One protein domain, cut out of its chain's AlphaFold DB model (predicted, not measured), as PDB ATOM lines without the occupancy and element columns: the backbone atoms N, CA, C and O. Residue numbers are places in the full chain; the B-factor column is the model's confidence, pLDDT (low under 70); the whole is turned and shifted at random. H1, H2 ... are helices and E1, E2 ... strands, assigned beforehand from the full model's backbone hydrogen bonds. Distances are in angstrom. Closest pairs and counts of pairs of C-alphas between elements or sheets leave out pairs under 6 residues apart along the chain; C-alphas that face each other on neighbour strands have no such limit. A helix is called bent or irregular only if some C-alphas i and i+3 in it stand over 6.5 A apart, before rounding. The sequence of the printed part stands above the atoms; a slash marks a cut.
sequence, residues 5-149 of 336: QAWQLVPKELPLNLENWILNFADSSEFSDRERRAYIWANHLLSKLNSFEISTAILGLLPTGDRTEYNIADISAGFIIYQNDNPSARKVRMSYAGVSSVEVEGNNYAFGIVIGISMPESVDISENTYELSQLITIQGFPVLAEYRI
ATOM      1  N   GLN A   5     -43.806  12.649  35.414       96.75
ATOM      2  CA  GLN A   5     -42.684  13.514  35.065       96.75
ATOM      3  C   GLN A   5     -41.737  12.850  34.056       96.75
ATOM      4  O   GLN A   5     -41.222  13.528  33.170       96.75
ATOM      5  N   ALA A   6     -41.550  11.527  34.130       96.25
ATOM      6  CA  ALA A   6     -40.688  10.803  33.200       96.25
ATOM      7  C   ALA A   6     -41.253  10.822  31.771       96.25
ATOM      8  O   ALA A   6     -40.490  10.851  30.811       96.25
ATOM      9  N   TRP A   7     -42.576  10.900  31.592       97.19
ATOM     10  CA  TRP A   7     -43.192  10.991  30.262       97.19
ATOM     11  C   TRP A   7     -42.807  12.252  29.479       97.19
ATOM     12  O   TRP A   7     -42.937  12.267  28.255       97.19
ATOM     13  N   GLN A   8     -42.288  13.285  30.150       96.25
ATOM     14  CA  GLN A   8     -41.747  14.483  29.501       96.25
ATOM     15  C   GLN A   8     -40.464  14.195  28.705       96.25
ATOM     16  O   GLN A   8     -40.115  14.974  27.821       96.25
ATOM     17  N   LEU A   9     -39.796  13.070  28.988       96.44
ATOM     18  CA  LEU A   9     -38.606  12.603  28.274       96.44
ATOM     19  C   LEU A   9     -38.934  12.004  26.902       96.44
ATOM     20  O   LEU A   9     -38.044  11.882  26.067       96.44
ATOM     21  N   VAL A  10     -40.196  11.629  26.654       97.19
ATOM     22  CA  VAL A  10     -40.645  11.167  25.335       97.19
ATOM     23  C   VAL A  10     -40.977  12.395  24.488       97.19
ATOM     24  O   VAL A  10     -41.943  13.099  24.816       97.19
ATOM     25  N   PRO A  11     -40.247  12.672  23.392       95.75
ATOM     26  CA  PRO A  11     -40.502  13.873  22.609       95.75
ATOM     27  C   PRO A  11     -41.935  13.900  22.060       95.75
ATOM     28  O   PRO A  11     -42.497  12.882  21.645       95.75
ATOM     29  N   LYS A  12     -42.547  15.089  22.085       95.56
ATOM     30  CA  LYS A  12     -43.935  15.289  21.632       95.56
ATOM     31  C   LYS A  12     -44.068  15.167  20.119       95.56
ATOM     32  O   LYS A  12     -45.066  14.639  19.635       95.56
ATOM     33  N   GLU A  13     -43.076  15.674  19.398       96.12
ATOM     34  CA  GLU A  13     -42.999  15.580  17.946       96.12
ATOM     35  C   GLU A  13     -42.526  14.183  17.547       96.12
ATOM     36  O   GLU A  13     -41.703  13.574  18.233       96.12
ATOM     37  N   LEU A  14     -43.076  13.656  16.453       96.12
ATOM     38  CA  LEU A  14     -42.615  12.388  15.900       96.12
ATOM     39  C   LEU A  14     -41.280  12.601  15.176       96.12
ATOM     40  O   LEU A  14     -41.085  13.652  14.559       96.12
ATOM     41  N   PRO A  15     -40.367  11.622  15.215       94.81
ATOM     42  CA  PRO A  15     -39.096  11.740  14.523       94.81
ATOM     43  C   PRO A  15     -39.292  11.825  13.004       94.81
ATOM     44  O   PRO A  15     -40.203  11.224  12.429       94.81
ATOM     45  N   LEU A  16     -38.402  12.563  12.341       93.06
ATOM     46  CA  LEU A  16     -38.365  12.649  10.882       93.06
ATOM     47  C   LEU A  16     -37.810  11.347  10.282       93.06
ATOM     48  O   LEU A  16     -36.947  10.698  10.876       93.06
ATOM     49  N   ASN A  17     -38.248  11.008   9.065       90.12
ATOM     50  CA  ASN A  17     -37.798   9.825   8.315       90.12
ATOM     51  C   ASN A  17     -38.052   8.496   9.051       90.12
ATOM     52  O   ASN A  17     -37.153   7.664   9.180       90.12
ATOM     53  N   LEU A  18     -39.271   8.314   9.559       93.69
ATOM     54  CA  LEU A  18     -39.715   7.046  10.131       93.69
ATOM     55  C   LEU A  18     -39.899   5.978   9.057       93.69
ATOM     56  O   LEU A  18     -40.449   6.242   7.988       93.69
ATOM     57  N   GLU A  19     -39.502   4.753   9.377       91.81
ATOM     58  CA  GLU A  19     -39.863   3.600   8.566       91.81
ATOM     59  C   GLU A  19     -41.378   3.368   8.638       91.81
ATOM     60  O   GLU A  19     -41.971   3.351   9.720       91.81
ATOM     61  N   ASN A  20     -42.013   3.160   7.481       93.25
ATOM     62  CA  ASN A  20     -43.474   3.044   7.380       93.25
ATOM     63  C   ASN A  20     -44.050   1.926   8.253       93.25
ATOM     64  O   ASN A  20     -45.168   2.048   8.750       93.25
ATOM     65  N   TRP A  21     -43.304   0.836   8.453       92.12
ATOM     66  CA  TRP A  21     -43.779  -0.278   9.266       92.12
ATOM     67  C   TRP A  21     -43.967   0.119  10.737       92.12
ATOM     68  O   TRP A  21     -44.908  -0.370  11.355       92.12
ATOM     69  N   ILE A  22     -43.148   1.035  11.279       93.56
ATOM     70  CA  ILE A  22     -43.259   1.501  12.673       93.56
ATOM     71  C   ILE A  22     -44.597   2.213  12.865       93.56
ATOM     72  O   ILE A  22     -45.318   1.937  13.822       93.56
ATOM     73  N   LEU A  23     -44.940   3.109  11.934       93.94
ATOM     74  CA  LEU A  23     -46.202   3.847  11.955       93.94
ATOM     75  C   LEU A  23     -47.391   2.911  11.761       93.94
ATOM     76  O   LEU A  23     -48.299   2.917  12.581       93.94
ATOM     77  N   ASN A  24     -47.345   2.051  10.741       93.06
ATOM     78  CA  ASN A  24     -48.427   1.109  10.462       93.06
ATOM     79  C   ASN A  24     -48.692   0.181  11.655       93.06
ATOM     80  O   ASN A  24     -49.846  -0.043  12.011       93.06
ATOM     81  N   PHE A  25     -47.636  -0.336  12.292       92.12
ATOM     82  CA  PHE A  25     -47.778  -1.175  13.478       92.12
ATOM     83  C   PHE A  25     -48.398  -0.384  14.633       92.12
ATOM     84  O   PHE A  25     -49.392  -0.829  15.209       92.12
ATOM     85  N   ALA A  26     -47.870   0.808  14.924       93.25
ATOM     86  CA  ALA A  26     -48.366   1.671  15.993       93.25
ATOM     87  C   ALA A  26     -49.831   2.096  15.787       93.25
ATOM     88  O   ALA A  26     -50.579   2.150  16.755       93.25
ATOM     89  N   ASP A  27     -50.243   2.352  14.542       93.31
ATOM     90  CA  ASP A  27     -51.605   2.765  14.175       93.31
ATOM     91  C   ASP A  27     -52.600   1.601  14.170       93.31
ATOM     92  O   ASP A  27     -53.785   1.794  14.431       93.31
ATOM     93  N   SER A  28     -52.127   0.383  13.891       91.44
ATOM     94  CA  SER A  28     -52.934  -0.839  14.012       91.44
ATOM     95  C   SER A  28     -53.063  -1.345  15.454       91.44
ATOM     96  O   SER A  28     -53.861  -2.243  15.722       91.44
ATOM     97  N   SER A  29     -52.273  -0.786  16.372       90.56
ATOM     98  CA  SER A  29     -52.259  -1.143  17.789       90.56
ATOM     99  C   SER A  29     -53.221  -0.254  18.579       90.56
ATOM    100  O   SER A  29     -53.379   0.928  18.292       90.56
ATOM    101  N   GLU A  30     -53.824  -0.788  19.639       90.69
ATOM    102  CA  GLU A  30     -54.721  -0.028  20.528       90.69
ATOM    103  C   GLU A  30     -53.952   0.723  21.626       90.69
ATOM    104  O   GLU A  30     -54.270   0.643  22.812       90.69
ATOM    105  N   PHE A  31     -52.893   1.432  21.243       94.56
ATOM    106  CA  PHE A  31     -52.095   2.218  22.178       94.56
ATOM    107  C   PHE A  31     -52.805   3.513  22.572       94.56
ATOM    108  O   PHE A  31     -53.416   4.180  21.737       94.56
ATOM    109  N   SER A  32     -52.645   3.939  23.827       94.88
ATOM    110  CA  SER A  32     -52.899   5.340  24.173       94.88
ATOM    111  C   SER A  32     -51.930   6.262  23.424       94.88
ATOM    112  O   SER A  32     -50.832   5.850  23.044       94.88
ATOM    113  N   ASP A  33     -52.274   7.544  23.268       96.00
ATOM    114  CA  ASP A  33     -51.424   8.505  22.546       96.00
ATOM    115  C   ASP A  33     -49.974   8.528  23.054       96.00
ATOM    116  O   ASP A  33     -49.026   8.605  22.269       96.00
ATOM    117  N   ARG A  34     -49.779   8.444  24.376       96.06
ATOM    118  CA  ARG A  34     -48.439   8.444  24.979       96.06
ATOM    119  C   ARG A  34     -47.678   7.149  24.702       96.06
ATOM    120  O   ARG A  34     -46.506   7.229  24.349       96.06
ATOM    121  N   GLU A  35     -48.334   5.993  24.795       96.25
ATOM    122  CA  GLU A  35     -47.739   4.687  24.480       96.25
ATOM    123  C   GLU A  35     -47.370   4.606  23.003       96.25
ATOM    124  O   GLU A  35     -46.259   4.201  22.670       96.25
ATOM    125  N   ARG A  36     -48.249   5.090  22.119       96.62
ATOM    126  CA  ARG A  36     -47.995   5.173  20.680       96.62
ATOM    127  C   ARG A  36     -46.738   5.992  20.396       96.62
ATOM    128  O   ARG A  36     -45.863   5.543  19.658       96.62
ATOM    129  N   ARG A  37     -46.603   7.179  21.004       97.00
ATOM    130  CA  ARG A  37     -45.383   7.998  20.864       97.00
ATOM    131  C   ARG A  37     -44.148   7.284  21.411       97.00
ATOM    132  O   ARG A  37     -43.113   7.308  20.750       97.00
ATOM    133  N   ALA A  38     -44.247   6.659  22.584       97.38
ATOM    134  CA  ALA A  38     -43.131   5.932  23.190       97.38
ATOM    135  C   ALA A  38     -42.678   4.768  22.299       97.38
ATOM    136  O   ALA A  38     -41.484   4.600  22.076       97.38
ATOM    137  N   TYR A  39     -43.622   4.011  21.737       97.00
ATOM    138  CA  TYR A  39     -43.352   2.932  20.792       97.00
ATOM    139  C   TYR A  39     -42.608   3.439  19.551       97.00
ATOM    140  O   TYR A  39     -41.581   2.874  19.168       97.00
ATOM    141  N   ILE A  40     -43.098   4.524  18.942       96.81
ATOM    142  CA  ILE A  40     -42.487   5.115  17.745       96.81
ATOM    143  C   ILE A  40     -41.060   5.578  18.045       96.81
ATOM    144  O   ILE A  40     -40.142   5.254  17.293       96.81
ATOM    145  N   TRP A  41     -40.856   6.300  19.150       97.12
ATOM    146  CA  TRP A  41     -39.527   6.764  19.540       97.12
ATOM    147  C   TRP A  41     -38.588   5.610  19.890       97.12
ATOM    148  O   TRP A  41     -37.454   5.617  19.428       97.12
ATOM    149  N   ALA A  42     -39.041   4.594  20.623       96.75
ATOM    150  CA  ALA A  42     -38.222   3.428  20.950       96.75
ATOM    151  C   ALA A  42     -37.706   2.724  19.681       96.75
ATOM    152  O   ALA A  42     -36.504   2.498  19.546       96.75
ATOM    153  N   ASN A  43     -38.586   2.448  18.713       95.25
ATOM    154  CA  ASN A  43     -38.191   1.806  17.455       95.25
ATOM    155  C   ASN A  43     -37.341   2.723  16.565       95.25
ATOM    156  O   ASN A  43     -36.390   2.259  15.939       95.25
ATOM    157  N   HIS A  44     -37.617   4.030  16.553       95.00
ATOM    158  CA  HIS A  44     -36.756   4.990  15.868       95.00
ATOM    159  C   HIS A  44     -35.336   4.978  16.439       95.00
ATOM    160  O   HIS A  44     -34.381   4.887  15.675       95.00
ATOM    161  N   LEU A  45     -35.183   5.026  17.763       95.06
ATOM    162  CA  LEU A  45     -33.879   4.982  18.423       95.06
ATOM    163  C   LEU A  45     -33.121   3.694  18.077       95.06
ATOM    164  O   LEU A  45     -31.953   3.756  17.697       95.06
ATOM    165  N   LEU A  46     -33.799   2.545  18.117       93.69
ATOM    166  CA  LEU A  46     -33.216   1.263  17.711       93.69
ATOM    167  C   LEU A  46     -32.724   1.286  16.252       93.69
ATOM    168  O   LEU A  46     -31.626   0.807  15.988       93.69
ATOM    169  N   SER A  47     -33.464   1.918  15.331       92.12
ATOM    170  CA  SER A  47     -33.049   2.071  13.921       92.12
ATOM    171  C   SER A  47     -31.804   2.953  13.723       92.12
ATOM    172  O   SER A  47     -31.188   2.928  12.657       92.12
ATOM    173  N   LYS A  48     -31.428   3.761  14.726       92.38
ATOM    174  CA  LYS A  48     -30.249   4.643  14.675       92.38
ATOM    175  C   LYS A  48     -28.965   3.985  15.151       92.38
ATOM    176  O   LYS A  48     -27.895   4.531  14.882       92.38
ATOM    177  N   LEU A  49     -29.046   2.845  15.832       91.44
ATOM    178  CA  LEU A  49     -27.859   2.105  16.237       91.44
ATOM    179  C   LEU A  49     -27.305   1.288  15.075       91.44
ATOM    180  O   LEU A  49     -27.970   0.398  14.550       91.44
ATOM    181  N   ASN A  50     -26.047   1.535  14.731       91.94
ATOM    182  CA  ASN A  50     -25.233   0.631  13.935       91.94
ATOM    183  C   ASN A  50     -24.061   0.089  14.778       91.94
ATOM    184  O   ASN A  50     -23.910   0.379  15.970       91.94
ATOM    185  N   SER A  51     -23.230  -0.755  14.166       89.94
ATOM    186  CA  SER A  51     -22.112  -1.419  14.846       89.94
ATOM    187  C   SER A  51     -21.107  -0.442  15.465       89.94
ATOM    188  O   SER A  51     -20.485  -0.767  16.478       89.94
ATOM    189  N   PHE A  52     -20.940   0.750  14.881       91.75
ATOM    190  CA  PHE A  52     -20.049   1.784  15.399       91.75
ATOM    191  C   PHE A  52     -20.592   2.409  16.689       91.75
ATOM    192  O   PHE A  52     -19.843   2.510  17.665       91.75
ATOM    193  N   GLU A  53     -21.876   2.787  16.746       92.94
ATOM    194  CA  GLU A  53     -22.452   3.335  17.981       92.94
ATOM    195  C   GLU A  53     -22.512   2.284  19.089       92.94
ATOM    196  O   GLU A  53     -22.190   2.601  20.234       92.94
ATOM    197  N   ILE A  54     -22.848   1.034  18.755       91.62
ATOM    198  CA  ILE A  54     -22.831  -0.076  19.717       91.62
ATOM    199  C   ILE A  54     -21.425  -0.239  20.303       91.62
ATOM    200  O   ILE A  54     -21.256  -0.201  21.519       91.62
ATOM    201  N   SER A  55     -20.399  -0.328  19.453       89.94
ATOM    202  CA  SER A  55     -19.011  -0.450  19.921       89.94
ATOM    203  C   SER A  55     -18.597   0.742  20.786       89.94
ATOM    204  O   SER A  55     -17.940   0.565  21.808       89.94
ATOM    205  N   THR A  56     -19.017   1.956  20.416       89.44
ATOM    206  CA  THR A  56     -18.746   3.185  21.179       89.44
ATOM    207  C   THR A  56     -19.386   3.149  22.567       89.44
ATOM    208  O   THR A  56     -18.738   3.535  23.540       89.44
ATOM    209  N   ALA A  57     -20.628   2.668  22.673       89.12
ATOM    210  CA  ALA A  57     -21.336   2.532  23.944       89.12
ATOM    211  C   ALA A  57     -20.688   1.514  24.881       89.12
ATOM    212  O   ALA A  57     -20.656   1.728  26.088       89.12
ATOM    213  N   ILE A  58     -20.152   0.430  24.323       88.94
ATOM    214  CA  ILE A  58     -19.593  -0.683  25.090       88.94
ATOM    215  C   ILE A  58     -18.127  -0.426  25.489       88.94
ATOM    216  O   ILE A  58     -17.667  -0.925  26.514       88.94
ATOM    217  N   LEU A  59     -17.379   0.375  24.722       84.75
ATOM    218  CA  LEU A  59     -15.922   0.528  24.865       84.75
ATOM    219  C   LEU A  59     -15.454   0.936  26.270       84.75
ATOM    220  O   LEU A  59     -14.367   0.539  26.690       84.75
ATOM    221  N   GLY A  60     -16.224   1.765  26.980       77.50
ATOM    222  CA  GLY A  60     -15.863   2.204  28.329       77.50
ATOM    223  C   GLY A  60     -16.224   1.197  29.423       77.50
ATOM    224  O   GLY A  60     -15.720   1.348  30.533       77.50
ATOM    225  N   LEU A  61     -17.027   0.177  29.101       79.50
ATOM    226  CA  LEU A  61     -17.382  -0.933  29.984       79.50
ATOM    227  C   LEU A  61     -16.371  -2.092  29.916       79.50
ATOM    228  O   LEU A  61     -16.197  -2.834  30.886       79.50
ATOM    229  N   LEU A  62     -15.708  -2.271  28.769       79.25
ATOM    230  CA  LEU A  62     -14.778  -3.383  28.572       79.25
ATOM    231  C   LEU A  62     -13.460  -3.160  29.335       79.25
ATOM    232  O   LEU A  62     -12.904  -2.052  29.296       79.25
ATOM    233  N   PRO A  63     -12.902  -4.209  29.974       71.38
ATOM    234  CA  PRO A  63     -11.568  -4.159  30.555       71.38
ATOM    235  C   PRO A  63     -10.537  -3.696  29.518       71.38
ATOM    236  O   PRO A  63     -10.622  -4.015  28.333       71.38
ATOM    237  N   THR A  64      -9.522  -2.951  29.953       68.56
ATOM    238  CA  THR A  64      -8.513  -2.341  29.066       68.56
ATOM    239  C   THR A  64      -7.740  -3.337  28.195       68.56
ATOM    240  O   THR A  64      -7.193  -2.916  27.177       68.56
ATOM    241  N   GLY A  65      -7.715  -4.626  28.553       63.44
ATOM    242  CA  GLY A  65      -7.081  -5.702  27.784       63.44
ATOM    243  C   GLY A  65      -8.023  -6.552  26.922       63.44
ATOM    244  O   GLY A  65      -7.520  -7.318  26.113       63.44
ATOM    245  N   ASP A  66      -9.346  -6.402  27.061       62.09
ATOM    246  CA  ASP A  66     -10.346  -7.352  26.530       62.09
ATOM    247  C   ASP A  66     -11.358  -6.676  25.588       62.09
ATOM    248  O   ASP A  66     -12.530  -7.027  25.478       62.09
ATOM    249  N   ARG A  67     -10.908  -5.623  24.897       66.81
ATOM    250  CA  ARG A  67     -11.774  -4.749  24.084       66.81
ATOM    251  C   ARG A  67     -12.313  -5.396  22.803       66.81
ATOM    252  O   ARG A  67     -12.994  -4.720  22.035       66.81
ATOM    253  N   THR A  68     -11.968  -6.653  22.538       65.19
ATOM    254  CA  THR A  68     -12.259  -7.337  21.272       65.19
ATOM    255  C   THR A  68     -13.311  -8.429  21.387       65.19
ATOM    256  O   THR A  68     -13.872  -8.795  20.357       65.19
ATOM    257  N   GLU A  69     -13.613  -8.924  22.588       73.25
ATOM    258  CA  GLU A  69     -14.538 -10.045  22.778       73.25
ATOM    259  C   GLU A  69     -15.685  -9.647  23.711       73.25
ATOM    260  O   GLU A  69     -15.532  -9.521  24.921       73.25
ATOM    261  N   TYR A  70     -16.863  -9.420  23.129       81.75
ATOM    262  CA  TYR A  70     -18.096  -9.206  23.875       81.75
ATOM    263  C   TYR A  70     -19.272  -9.832  23.132       81.75
ATOM    264  O   TYR A  70     -19.319  -9.831  21.902       81.75
ATOM    265  N   ASN A  71     -20.245 -10.331  23.891       86.69
ATOM    266  CA  ASN A  71     -21.489 -10.861  23.347       86.69
ATOM    267  C   ASN A  71     -22.638  -9.950  23.761       86.69
ATOM    268  O   ASN A  71     -22.832  -9.683  24.946       86.69
ATOM    269  N   ILE A  72     -23.403  -9.463  22.788       89.06
ATOM    270  CA  ILE A  72     -24.615  -8.690  23.060       89.06
ATOM    271  C   ILE A  72     -25.709  -9.680  23.457       89.06
ATOM    272  O   ILE A  72     -26.113 -10.519  22.656       89.06
ATOM    273  N   ALA A  73     -26.183  -9.578  24.694       88.25
ATOM    274  CA  ALA A  73     -27.281 -10.391  25.200       88.25
ATOM    275  C   ALA A  73     -28.636  -9.867  24.704       88.25
ATOM    276  O   ALA A  73     -29.519 -10.644  24.336       88.25
ATOM    277  N   ASP A  74     -28.801  -8.543  24.696       91.50
ATOM    278  CA  ASP A  74     -30.013  -7.871  24.239       91.50
ATOM    279  C   ASP A  74     -29.755  -6.392  23.929       91.50
ATOM    280  O   ASP A  74     -28.797  -5.785  24.406       91.50
ATOM    281  N   ILE A  75     -30.644  -5.802  23.136       93.94
ATOM    282  CA  ILE A  75     -30.749  -4.354  22.944       93.94
ATOM    283  C   ILE A  75     -32.225  -4.017  23.119       93.94
ATOM    284  O   ILE A  75     -33.071  -4.740  22.606       93.94
ATOM    285  N   SER A  76     -32.554  -2.958  23.853       95.81
ATOM    286  CA  SER A  76     -33.943  -2.525  24.065       95.81
ATOM    287  C   SER A  76     -34.039  -1.013  24.196       95.81
ATOM    288  O   SER A  76     -33.078  -0.367  24.601       95.81
ATOM    289  N   ALA A  77     -35.193  -0.432  23.876       97.19
ATOM    290  CA  ALA A  77     -35.409   1.006  23.983       97.19
ATOM    291  C   ALA A  77     -36.686   1.348  24.757       97.19
ATOM    292  O   ALA A  77     -37.665   0.599  24.742       97.19
ATOM    293  N   GLY A  78     -36.658   2.481  25.457       97.75
ATOM    294  CA  GLY A  78     -37.735   2.947  26.327       97.75
ATOM    295  C   GLY A  78     -37.204   3.707  27.542       97.75
ATOM    296  O   GLY A  78     -36.183   4.388  27.461       97.75
ATOM    297  N   PHE A  79     -37.885   3.578  28.679       97.38
ATOM    298  CA  PHE A  79     -37.489   4.209  29.935       97.38
ATOM    299  C   PHE A  79     -36.316   3.473  30.590       97.38
ATOM    300  O   PHE A  79     -36.382   2.274  30.849       97.38
ATOM    301  N   ILE A  80     -35.253   4.214  30.881       94.50
ATOM    302  CA  ILE A  80     -34.070   3.766  31.613       94.50
ATOM    303  C   ILE A  80     -34.178   4.316  33.030       94.50
ATOM    304  O   ILE A  80     -34.359   5.523  33.194       94.50
ATOM    305  N   ILE A  81     -34.045   3.451  34.032       91.19
ATOM    306  CA  ILE A  81     -34.055   3.839  35.444       91.19
ATOM    307  C   ILE A  81     -32.656   3.613  36.015       91.19
ATOM    308  O   ILE A  81     -32.096   2.531  35.859       91.19
ATOM    309  N   TYR A  82     -32.086   4.624  36.666       85.88
ATOM    310  CA  TYR A  82     -30.770   4.531  37.299       85.88
ATOM    311  C   TYR A  82     -30.668   5.433  38.538       85.88
ATOM    312  O   TYR A  82     -31.395   6.414  38.676       85.88
ATOM    313  N   GLN A  83     -29.763   5.113  39.461       81.38
ATOM    314  CA  GLN A  83     -29.500   5.906  40.670       81.38
ATOM    315  C   GLN A  83     -28.095   6.515  40.591       81.38
ATOM    316  O   GLN A  83     -27.153   5.811  40.237       81.38
ATOM    317  N   ASN A  84     -27.942   7.806  40.919       65.75
ATOM    318  CA  ASN A  84     -26.646   8.500  40.834       65.75
ATOM    319  C   ASN A  84     -25.727   8.226  42.042       65.75
ATOM    320  O   ASN A  84     -24.511   8.237  41.880       65.75
ATOM    321  N   ASP A  85     -26.290   7.948  43.226       53.97
ATOM    322  CA  ASP A  85     -25.573   8.119  44.504       53.97
ATOM    323  C   ASP A  85     -25.539   6.889  45.426       53.97
ATOM    324  O   ASP A  85     -25.237   7.008  46.613       53.97
ATOM    325  N   ASN A  86     -25.830   5.683  44.936       44.28
ATOM    326  CA  ASN A  86     -25.776   4.502  45.796       44.28
ATOM    327  C   ASN A  86     -24.432   3.767  45.617       44.28
ATOM    328  O   ASN A  86     -24.260   3.086  44.612       44.28
ATOM    329  N   PRO A  87     -23.479   3.851  46.572       42.53
ATOM    330  CA  PRO A  87     -22.178   3.173  46.481       42.53
ATOM    331  C   PRO A  87     -22.276   1.636  46.442       42.53
ATOM    332  O   PRO A  87     -21.295   0.974  46.108       42.53
ATOM    333  N   SER A  88     -23.450   1.082  46.762       39.03
ATOM    334  CA  SER A  88     -23.805  -0.343  46.650       39.03
ATOM    335  C   SER A  88     -24.542  -0.687  45.349       39.03
ATOM    336  O   SER A  88     -24.685  -1.863  45.023       39.03
ATOM    337  N   ALA A  89     -25.046   0.313  44.622       44.59
ATOM    338  CA  ALA A  89     -25.631   0.128  43.302       44.59
ATOM    339  C   ALA A  89     -24.550   0.330  42.237       44.59
ATOM    340  O   ALA A  89     -23.543   0.996  42.464       44.59
ATOM    341  N   ARG A  90     -24.759  -0.277  41.070       53.53
ATOM    342  CA  ARG A  90     -23.882  -0.193  39.894       53.53
ATOM    343  C   ARG A  90     -23.271   1.212  39.748       53.53
ATOM    344  O   ARG A  90     -24.007   2.185  39.611       53.53
ATOM    345  N   LYS A  91     -21.936   1.327  39.746       55.09
ATOM    346  CA  LYS A  91     -21.271   2.590  39.393       55.09
ATOM    347  C   LYS A  91     -21.579   2.885  37.927       55.09
ATOM    348  O   LYS A  91     -21.043   2.221  37.043       55.09
ATOM    349  N   VAL A  92     -22.470   3.842  37.679       60.19
ATOM    350  CA  VAL A  92     -22.730   4.360  36.334       60.19
ATOM    351  C   VAL A  92     -21.619   5.342  36.003       60.19
ATOM    352  O   VAL A  92     -21.548   6.430  36.578       60.19
ATOM    353  N   ARG A  93     -20.758   4.998  35.044       62.38
ATOM    354  CA  ARG A  93     -19.847   5.993  34.481       62.38
ATOM    355  C   ARG A  93     -20.610   6.884  33.523       62.38
ATOM    356  O   ARG A  93     -20.961   6.471  32.419       62.38
ATOM    357  N   MET A  94     -20.846   8.120  33.944       59.16
ATOM    358  CA  MET A  94     -21.339   9.171  33.062       59.16
ATOM    359  C   MET A  94     -20.145   9.792  32.344       59.16
ATOM    360  O   MET A  94     -19.379  10.545  32.941       59.16
ATOM    361  N   SER A  95     -19.948   9.457  31.069       53.53
ATOM    362  CA  SER A  95     -18.800   9.976  30.314       53.53
ATOM    363  C   SER A  95     -19.092  11.249  29.510       53.53
ATOM    364  O   SER A  95     -18.186  11.722  28.833       53.53
ATOM    365  N   TYR A  96     -20.296  11.836  29.592       53.50
ATOM    366  CA  TYR A  96     -20.638  13.096  28.912       53.50
ATOM    367  C   TYR A  96     -21.698  13.924  29.659       53.50
ATOM    368  O   TYR A  96     -22.672  13.382  30.174       53.50
ATOM    369  N   ALA A  97     -21.525  15.251  29.671       53.00
ATOM    370  CA  ALA A  97     -22.549  16.206  30.091       53.00
ATOM    371  C   ALA A  97     -23.677  16.264  29.043       53.00
ATOM    372  O   ALA A  97     -23.388  16.404  27.856       53.00
ATOM    373  N   GLY A  98     -24.944  16.188  29.471       66.50
ATOM    374  CA  GLY A  98     -26.100  16.455  28.600       66.50
ATOM    375  C   GLY A  98     -27.109  15.320  28.400       66.50
ATOM    376  O   GLY A  98     -27.975  15.452  27.540       66.50
ATOM    377  N   VAL A  99     -27.048  14.231  29.176       79.38
ATOM    378  CA  VAL A  99     -28.132  13.233  29.186       79.38
ATOM    379  C   VAL A  99     -29.416  13.910  29.672       79.38
ATOM    380  O   VAL A  99     -29.456  14.441  30.780       79.38
ATOM    381  N   SER A 100     -30.465  13.904  28.847       87.75
ATOM    382  CA  SER A 100     -31.786  14.366  29.277       87.75
ATOM    383  C   SER A 100     -32.361  13.359  30.270       87.75
ATOM    384  O   SER A 100     -32.654  12.218  29.904       87.75
ATOM    385  N   SER A 101     -32.478  13.774  31.532       91.19
ATOM    386  CA  SER A 101     -33.024  12.954  32.608       91.19
ATOM    387  C   SER A 101     -33.927  13.757  33.537       91.19
ATOM    388  O   SER A 101     -33.830  14.982  33.625       91.19
ATOM    389  N   VAL A 102     -34.805  13.054  34.250       93.62
ATOM    390  CA  VAL A 102     -35.651  13.616  35.310       93.62
ATOM    391  C   VAL A 102     -35.498  12.764  36.562       93.62
ATOM    392  O   VAL A 102     -35.600  11.540  36.493       93.62
ATOM    393  N   GLU A 103     -35.264  13.403  37.705       92.69
ATOM    394  CA  GLU A 103     -35.223  12.729  39.002       92.69
ATOM    395  C   GLU A 103     -36.627  12.661  39.618       92.69
ATOM    396  O   GLU A 103     -37.331  13.668  39.712       92.69
ATOM    397  N   VAL A 104     -37.036  11.467  40.044       91.31
ATOM    398  CA  VAL A 104     -38.291  11.212  40.753       91.31
ATOM    399  C   VAL A 104     -38.031  10.214  41.877       91.31
ATOM    400  O   VAL A 104     -37.597   9.090  41.623       91.31
ATOM    401  N   GLU A 105     -38.309  10.620  43.118       88.06
ATOM    402  CA  GLU A 105     -38.207   9.762  44.312       88.06
ATOM    403  C   GLU A 105     -36.835   9.064  44.453       88.06
ATOM    404  O   GLU A 105     -36.749   7.880  44.770       88.06
ATOM    405  N   GLY A 106     -35.744   9.792  44.183       85.75
ATOM    406  CA  GLY A 106     -34.372   9.276  44.281       85.75
ATOM    407  C   GLY A 106     -33.929   8.376  43.120       85.75
ATOM    408  O   GLY A 106     -32.819   7.844  43.148       85.75
ATOM    409  N   ASN A 107     -34.763   8.208  42.090       88.75
ATOM    410  CA  ASN A 107     -34.402   7.531  40.848       88.75
ATOM    411  C   ASN A 107     -34.325   8.537  39.698       88.75
ATOM    412  O   ASN A 107     -35.192   9.394  39.551       88.75
ATOM    413  N   ASN A 108     -33.320   8.394  38.843       90.88
ATOM    414  CA  ASN A 108     -33.220   9.127  37.590       90.88
ATOM    415  C   ASN A 108     -33.865   8.313  36.476       90.88
ATOM    416  O   ASN A 108     -33.618   7.116  36.334       90.88
ATOM    417  N   TYR A 109     -34.671   8.995  35.676       94.00
ATOM    418  CA  TYR A 109     -35.291   8.456  34.480       94.00
ATOM    419  C   TYR A 109     -34.663   9.107  33.258       94.00
ATOM    420  O   TYR A 109     -34.515  10.326  33.215       94.00
ATOM    421  N   ALA A 110     -34.352   8.302  32.251       95.06
ATOM    422  CA  ALA A 110     -34.043   8.741  30.895       95.06
ATOM    423  C   ALA A 110     -34.940   7.977  29.906       95.06
ATOM    424  O   ALA A 110     -35.470   6.919  30.244       95.06
ATOM    425  N   PHE A 111     -35.117   8.484  28.687       96.88
ATOM    426  CA  PHE A 111     -35.739   7.725  27.598       96.88
ATOM    427  C   PHE A 111     -34.699   7.503  26.504       96.88
ATOM    428  O   PHE A 111     -34.185   8.465  25.939       96.88
ATOM    429  N   GLY A 112     -34.334   6.251  26.246       96.69
ATOM    430  CA  GLY A 112     -33.156   5.936  25.446       96.69
ATOM    431  C   GLY A 112     -33.023   4.457  25.122       96.69
ATOM    432  O   GLY A 112     -34.004   3.712  25.145       96.69
ATOM    433  N   ILE A 113     -31.796   4.042  24.821       96.50
ATOM    434  CA  ILE A 113     -31.460   2.657  24.487       96.50
ATOM    435  C   ILE A 113     -30.644   2.033  25.607       96.50
ATOM    436  O   ILE A 113     -29.810   2.693  26.223       96.50
ATOM    437  N   VAL A 114     -30.849   0.742  25.838       94.69
ATOM    438  CA  VAL A 114     -29.969  -0.066  26.668       94.69
ATOM    439  C   VAL A 114     -29.413  -1.227  25.869       94.69
ATOM    440  O   VAL A 114     -30.156  -1.926  25.182       94.69
ATOM    441  N   ILE A 115     -28.103  -1.413  25.982       93.94
ATOM    442  CA  ILE A 115     -27.342  -2.497  25.379       93.94
ATOM    443  C   ILE A 115     -26.879  -3.404  26.514       93.94
ATOM    444  O   ILE A 115     -26.034  -3.032  27.329       93.94
ATOM    445  N   GLY A 116     -27.468  -4.590  26.565       91.56
ATOM    446  CA  GLY A 116     -27.084  -5.643  27.478       91.56
ATOM    447  C   GLY A 116     -25.944  -6.479  26.917       91.56
ATOM    448  O   GLY A 116     -26.057  -7.017  25.818       91.56
ATOM    449  N   ILE A 117     -24.868  -6.636  27.679       88.69
ATOM    450  CA  ILE A 117     -23.696  -7.431  27.294       88.69
ATOM    451  C   ILE A 117     -23.593  -8.630  28.230       88.69
ATOM    452  O   ILE A 117     -23.681  -8.471  29.445       88.69
ATOM    453  N   SER A 118     -23.403  -9.833  27.698       85.62
ATOM    454  CA  SER A 118     -23.123 -11.009  28.521       85.62
ATOM    455  C   SER A 118     -21.849 -10.791  29.329       85.62
ATOM    456  O   SER A 118     -20.842 -10.320  28.799       85.62
ATOM    457  N   MET A 119     -21.883 -11.144  30.610       78.00
ATOM    458  CA  MET A 119     -20.680 -11.087  31.428       78.00
ATOM    459  C   MET A 119     -19.680 -12.163  30.962       78.00
ATOM    460  O   MET A 119     -20.095 -13.312  30.791       78.00
ATOM    461  N   PRO A 120     -18.396 -11.829  30.740       71.94
ATOM    462  CA  PRO A 120     -17.386 -12.829  30.409       71.94
ATOM    463  C   PRO A 120     -17.218 -13.834  31.554       71.94
ATOM    464  O   PRO A 120     -17.248 -13.449  32.723       71.94
ATOM    465  N   GLU A 121     -16.982 -15.109  31.231       68.56
ATOM    466  CA  GLU A 121     -16.760 -16.171  32.231       68.56
ATOM    467  C   GLU A 121     -15.546 -15.895  33.135       68.56
ATOM    468  O   GLU A 121     -15.475 -16.385  34.259       68.56
ATOM    469  N   SER A 122     -14.595 -15.092  32.652       63.69
ATOM    470  CA  SER A 122     -13.368 -14.704  33.351       63.69
ATOM    471  C   SER A 122     -13.558 -13.612  34.413       63.69
ATOM    472  O   SER A 122     -12.620 -13.335  35.161       63.69
ATOM    473  N   VAL A 123     -14.729 -12.967  34.485       64.25
ATOM    474  CA  VAL A 123     -14.975 -11.846  35.404       64.25
ATOM    475  C   VAL A 123     -15.540 -12.358  36.728       64.25
ATOM    476  O   VAL A 123     -16.707 -12.735  36.820       64.25
ATOM    477  N   ASP A 124     -14.723 -12.316  37.781       62.06
ATOM    478  CA  ASP A 124     -15.183 -12.567  39.148       62.06
ATOM    479  C   ASP A 124     -15.885 -11.321  39.717       62.06
ATOM    480  O   ASP A 124     -15.257 -10.298  40.009       62.06
ATOM    481  N   ILE A 125     -17.210 -11.407  39.876       63.28
ATOM    482  CA  ILE A 125     -18.046 -10.337  40.450       63.28
ATOM    483  C   ILE A 125     -17.693 -10.087  41.925       63.28
ATOM    484  O   ILE A 125     -17.957  -9.004  42.449       63.28
ATOM    485  N   SER A 126     -17.121 -11.077  42.617       57.97
ATOM    486  CA  SER A 126     -16.928 -11.030  44.067       57.97
ATOM    487  C   SER A 126     -15.744 -10.168  44.515       57.97
ATOM    488  O   SER A 126     -15.759  -9.685  45.648       57.97
ATOM    489  N   GLU A 127     -14.766  -9.902  43.639       45.75
ATOM    490  CA  GLU A 127     -13.504  -9.260  44.042       45.75
ATOM    491  C   GLU A 127     -13.214  -7.890  43.408       45.75
ATOM    492  O   GLU A 127     -12.357  -7.172  43.922       45.75
ATOM    493  N   ASN A 128     -13.926  -7.449  42.361       46.22
ATOM    494  CA  ASN A 128     -13.640  -6.151  41.736       46.22
ATOM    495  C   ASN A 128     -14.879  -5.339  41.345       46.22
ATOM    496  O   ASN A 128     -15.763  -5.775  40.612       46.22
ATOM    497  N   THR A 129     -14.869  -4.084  41.799       49.03
ATOM    498  CA  THR A 129     -15.831  -3.011  41.502       49.03
ATOM    499  C   THR A 129     -15.692  -2.507  40.062       49.03
ATOM    500  O   THR A 129     -15.463  -1.317  39.831       49.03
ATOM    501  N   TYR A 130     -15.812  -3.394  39.073       51.09
ATOM    502  CA  TYR A 130     -15.996  -2.949  37.697       51.09
ATOM    503  C   TYR A 130     -17.257  -2.083  37.628       51.09
ATOM    504  O   TYR A 130     -18.275  -2.370  38.265       51.09
ATOM    505  N   GLU A 131     -17.180  -0.982  36.886       62.97
ATOM    506  CA  GLU A 131     -18.361  -0.208  36.526       62.97
ATOM    507  C   GLU A 131     -19.250  -1.144  35.707       62.97
ATOM    508  O   GLU A 131     -18.923  -1.487  34.579       62.97
ATOM    509  N   LEU A 132     -20.333  -1.644  36.306       73.81
ATOM    510  CA  LEU A 132     -21.225  -2.618  35.664       73.81
ATOM    511  C   LEU A 132     -22.095  -1.991  34.572       73.81
ATOM    512  O   LEU A 132     -22.851  -2.692  33.899       73.81
ATOM    513  N   SER A 133     -22.005  -0.672  34.413       83.88
ATOM    514  CA  SER A 133     -22.793   0.088  33.460       83.88
ATOM    515  C   SER A 133     -22.124   1.406  33.075       83.88
ATOM    516  O   SER A 133     -21.502   2.070  33.905       83.88
ATOM    517  N   GLN A 134     -22.341   1.835  31.838       86.50
ATOM    518  CA  GLN A 134     -21.893   3.110  31.300       86.50
ATOM    519  C   GLN A 134     -23.066   3.810  30.617       86.50
ATOM    520  O   GLN A 134     -23.687   3.245  29.721       86.50
ATOM    521  N   LEU A 135     -23.345   5.051  31.013       88.88
ATOM    522  CA  LEU A 135     -24.374   5.879  30.387       88.88
ATOM    523  C   LEU A 135     -23.708   6.964  29.545       88.88
ATOM    524  O   LEU A 135     -22.961   7.803  30.058       88.88
ATOM    525  N   ILE A 136     -23.986   6.953  28.244       89.06
ATOM    526  CA  ILE A 136     -23.468   7.930  27.285       89.06
ATOM    527  C   ILE A 136     -24.590   8.564  26.472       89.06
ATOM    528  O   ILE A 136     -25.738   8.138  26.524       89.06
ATOM    529  N   THR A 137     -24.248   9.597  25.705       91.25
ATOM    530  CA  THR A 137     -25.140  10.165  24.692       91.25
ATOM    531  C   THR A 137     -24.597   9.830  23.311       91.25
ATOM    532  O   THR A 137     -23.444  10.133  23.010       91.25
ATOM    533  N   ILE A 138     -25.428   9.226  22.467       88.62
ATOM    534  CA  ILE A 138     -25.128   8.922  21.066       88.62
ATOM    535  C   ILE A 138     -26.158   9.648  20.217       88.62
ATOM    536  O   ILE A 138     -27.348   9.539  20.479       88.62
ATOM    537  N   GLN A 139     -25.705  10.414  19.222       88.50
ATOM    538  CA  GLN A 139     -26.587  11.159  18.309       88.50
ATOM    539  C   GLN A 139     -27.680  11.984  19.037       88.50
ATOM    540  O   GLN A 139     -28.782  12.167  18.531       88.50
ATOM    541  N   GLY A 140     -27.373  12.488  20.239       88.44
ATOM    542  CA  GLY A 140     -28.289  13.297  21.048       88.44
ATOM    543  C   GLY A 140     -29.269  12.522  21.936       88.44
ATOM    544  O   GLY A 140     -30.055  13.168  22.623       88.44
ATOM    545  N   PHE A 141     -29.226  11.184  21.977       91.31
ATOM    546  CA  PHE A 141     -30.067  10.377  22.867       91.31
ATOM    547  C   PHE A 141     -29.259   9.533  23.873       91.31
ATOM    548  O   PHE A 141     -28.116   9.158  23.590       91.31
ATOM    549  N   PRO A 142     -29.831   9.218  25.051       94.00
ATOM    550  CA  PRO A 142     -29.184   8.388  26.065       94.00
ATOM    551  C   PRO A 142     -28.997   6.937  25.604       94.00
ATOM    552  O   PRO A 142     -29.932   6.312  25.096       94.00
ATOM    553  N   VAL A 143     -27.809   6.382  25.840       93.69
ATOM    554  CA  VAL A 143     -27.490   4.962  25.642       93.69
ATOM    555  C   VAL A 143     -26.785   4.425  26.880       93.69
ATOM    556  O   VAL A 143     -25.704   4.896  27.234       93.69
ATOM    557  N   LEU A 144     -27.399   3.440  27.534       92.12
ATOM    558  CA  LEU A 144     -26.825   2.707  28.658       92.12
ATOM    559  C   LEU A 144     -26.252   1.381  28.151       92.12
ATOM    560  O   LEU A 144     -26.997   0.543  27.656       92.12
ATOM    561  N   ALA A 145     -24.954   1.158  28.284       90.94
ATOM    562  CA  ALA A 145     -24.370  -0.172  28.145       90.94
ATOM    563  C   ALA A 145     -24.225  -0.794  29.535       90.94
ATOM    564  O   ALA A 145     -23.763  -0.118  30.451       90.94
ATOM    565  N   GLU A 146     -24.603  -2.057  29.717       88.38
ATOM    566  CA  GLU A 146     -24.447  -2.741  31.003       88.38
ATOM    567  C   GLU A 146     -24.191  -4.239  30.861       88.38
ATOM    568  O   GLU A 146     -24.670  -4.881  29.923       88.38
ATOM    569  N   TYR A 147     -23.482  -4.813  31.837       85.44
ATOM    570  CA  TYR A 147     -23.391  -6.264  31.944       85.44
ATOM    571  C   TYR A 147     -24.739  -6.836  32.383       85.44
ATOM    572  O   TYR A 147     -25.311  -6.465  33.416       85.44
ATOM    573  N   ARG A 148     -25.246  -7.779  31.596       82.56
ATOM    574  CA  ARG A 148     -26.430  -8.561  31.914       82.56
ATOM    575  C   ARG A 148     -26.021  -9.715  32.798       82.56
ATOM    576  O   ARG A 148     -25.381 -10.666  32.363       82.56
ATOM    577  N   ILE A 149     -26.458  -9.617  34.042       73.00
ATOM    578  CA  ILE A 149     -26.534 -10.753  34.941       73.00
ATOM    579  C   ILE A 149     -28.018 -11.045  35.090       73.00
ATOM    580  O   ILE A 149     -28.767 -10.230  35.643       73.00
TER     581      ILE A 149
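AT A GLANCE: This is residues 5 to 149 of the 336 residues of an uncharacterized protein of Spirosoma sp. HMF3257 (UniProt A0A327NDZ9). A twisted sheet of six strands, its two long neighbours E1 and E4 each sharply bent, has the helices H3 and H4 packed on it and the short H1 beside the bend of E4. At one end of the longest axis H2 folds back along H3, clear of the sheet; at the other end lies the loop of residues 119 to 132. The printed part has 145 residues, with four named helices followed along the chain by six named strands; the sheet is branched and mixed, with both parallel and antiparallel pairs, and the class is mixed, helices and strands. The whole is compact, with a radius of gyration of the C-alphas of 16.3 A and spans of 49 by 35 by 26 A.

HOW THE PARTS SIT: The strand E4, residues 107 to 118, has three neighbours. E1, residues 72 to 82, is antiparallel to it at 169 degrees between directions, with N 78 and O 112 within hydrogen-bond range at 2.9 A. E1 bends by 103 degrees at residue 78 and E4 by 98 degrees at residue 111. On the other side of E4 from E1 lies E6, residues 141 to 148, parallel at 49 degrees, with N 115 and O 144 at 2.8 A. E3, residues 102 to 104, is antiparallel to E4 and forms a hairpin with it, with N 102 and O 109 at 2.9 A. E5, residues 133 to 138, and E6 are another hairpin, antiparallel at 155 degrees, with N 136 and O 143 at 2.9 A. E2, residues 92 to 94, is parallel to E5 at 29 degrees, with N 135 and O 93 at 3.1 A. The edge strands are E1, E2 and E3. H3, residues 33 to 48, is on the sheet at a height over the sheet of 8.9 A, over E1 and E4, slantwise to the strands at 40 degrees to E1 on the local plane. Its closest C-alphas to E1 are those of Ala 42 and Ala 77, 4.8 A apart. H4, residues 51 to 58, is on the sheet at a height of 7.7 A and only just over E6, on which 3 of its 8 C-alphas fall; it runs across the strands, at 63 degrees to E6 on the local plane. Its closest C-alphas to E6 are those of Ile 58 and Ala 145, 5.7 A apart. H1, residues 6 to 9, is on the sheet at a height of 5.9 A, only just over none of its strands, with 2 of its 4 C-alphas falling on E4; its closest C-alphas to E4 are those of Leu 9 and Phe 111, 5.7 A apart. H2, residues 20 to 28, is not on the sheet; it forms a helical hairpin with H3, which touches it with residues 36 to 43 alone, at a shallow tilt of 22 degrees, opposite ways, the closest C-alphas being those of Ala 26 and Arg 36, 5.9 A apart. In H2, H3 and H4 every O i to N i+4 pair is within hydrogen-bond range, and H1 is too short for such a pair.

IN THESE COORDINATES: From first to last C-alpha, E4 measures 25.0 A, E6 21.3 A, E1 20.4 A and E5 15.4 A, while E2 and E3 have three residues each. H3 measures 22.9 A, H2 12.2 A, H4 10.6 A and H1 5.6 A. H1 begins at C-alpha 6 at (-40.688, 10.803, 33.200), E4 begins at C-alpha 107 at (-34.402, 7.531, 40.848), and E6 ends at C-alpha 148 at (-26.430, -8.561, 31.914).

THE WHOLE: The two C-alphas farthest apart, those of Ser 28 and Glu 127, are 50.3 A apart. The printed part has no cut. The links from H4 to E1 and from E4 to E5 are long, with 13 and 14 residues. The mean pLDDT of the printed part is 83.6; residues 64 to 68, 84 to 98 and 121 to 131 are under 70.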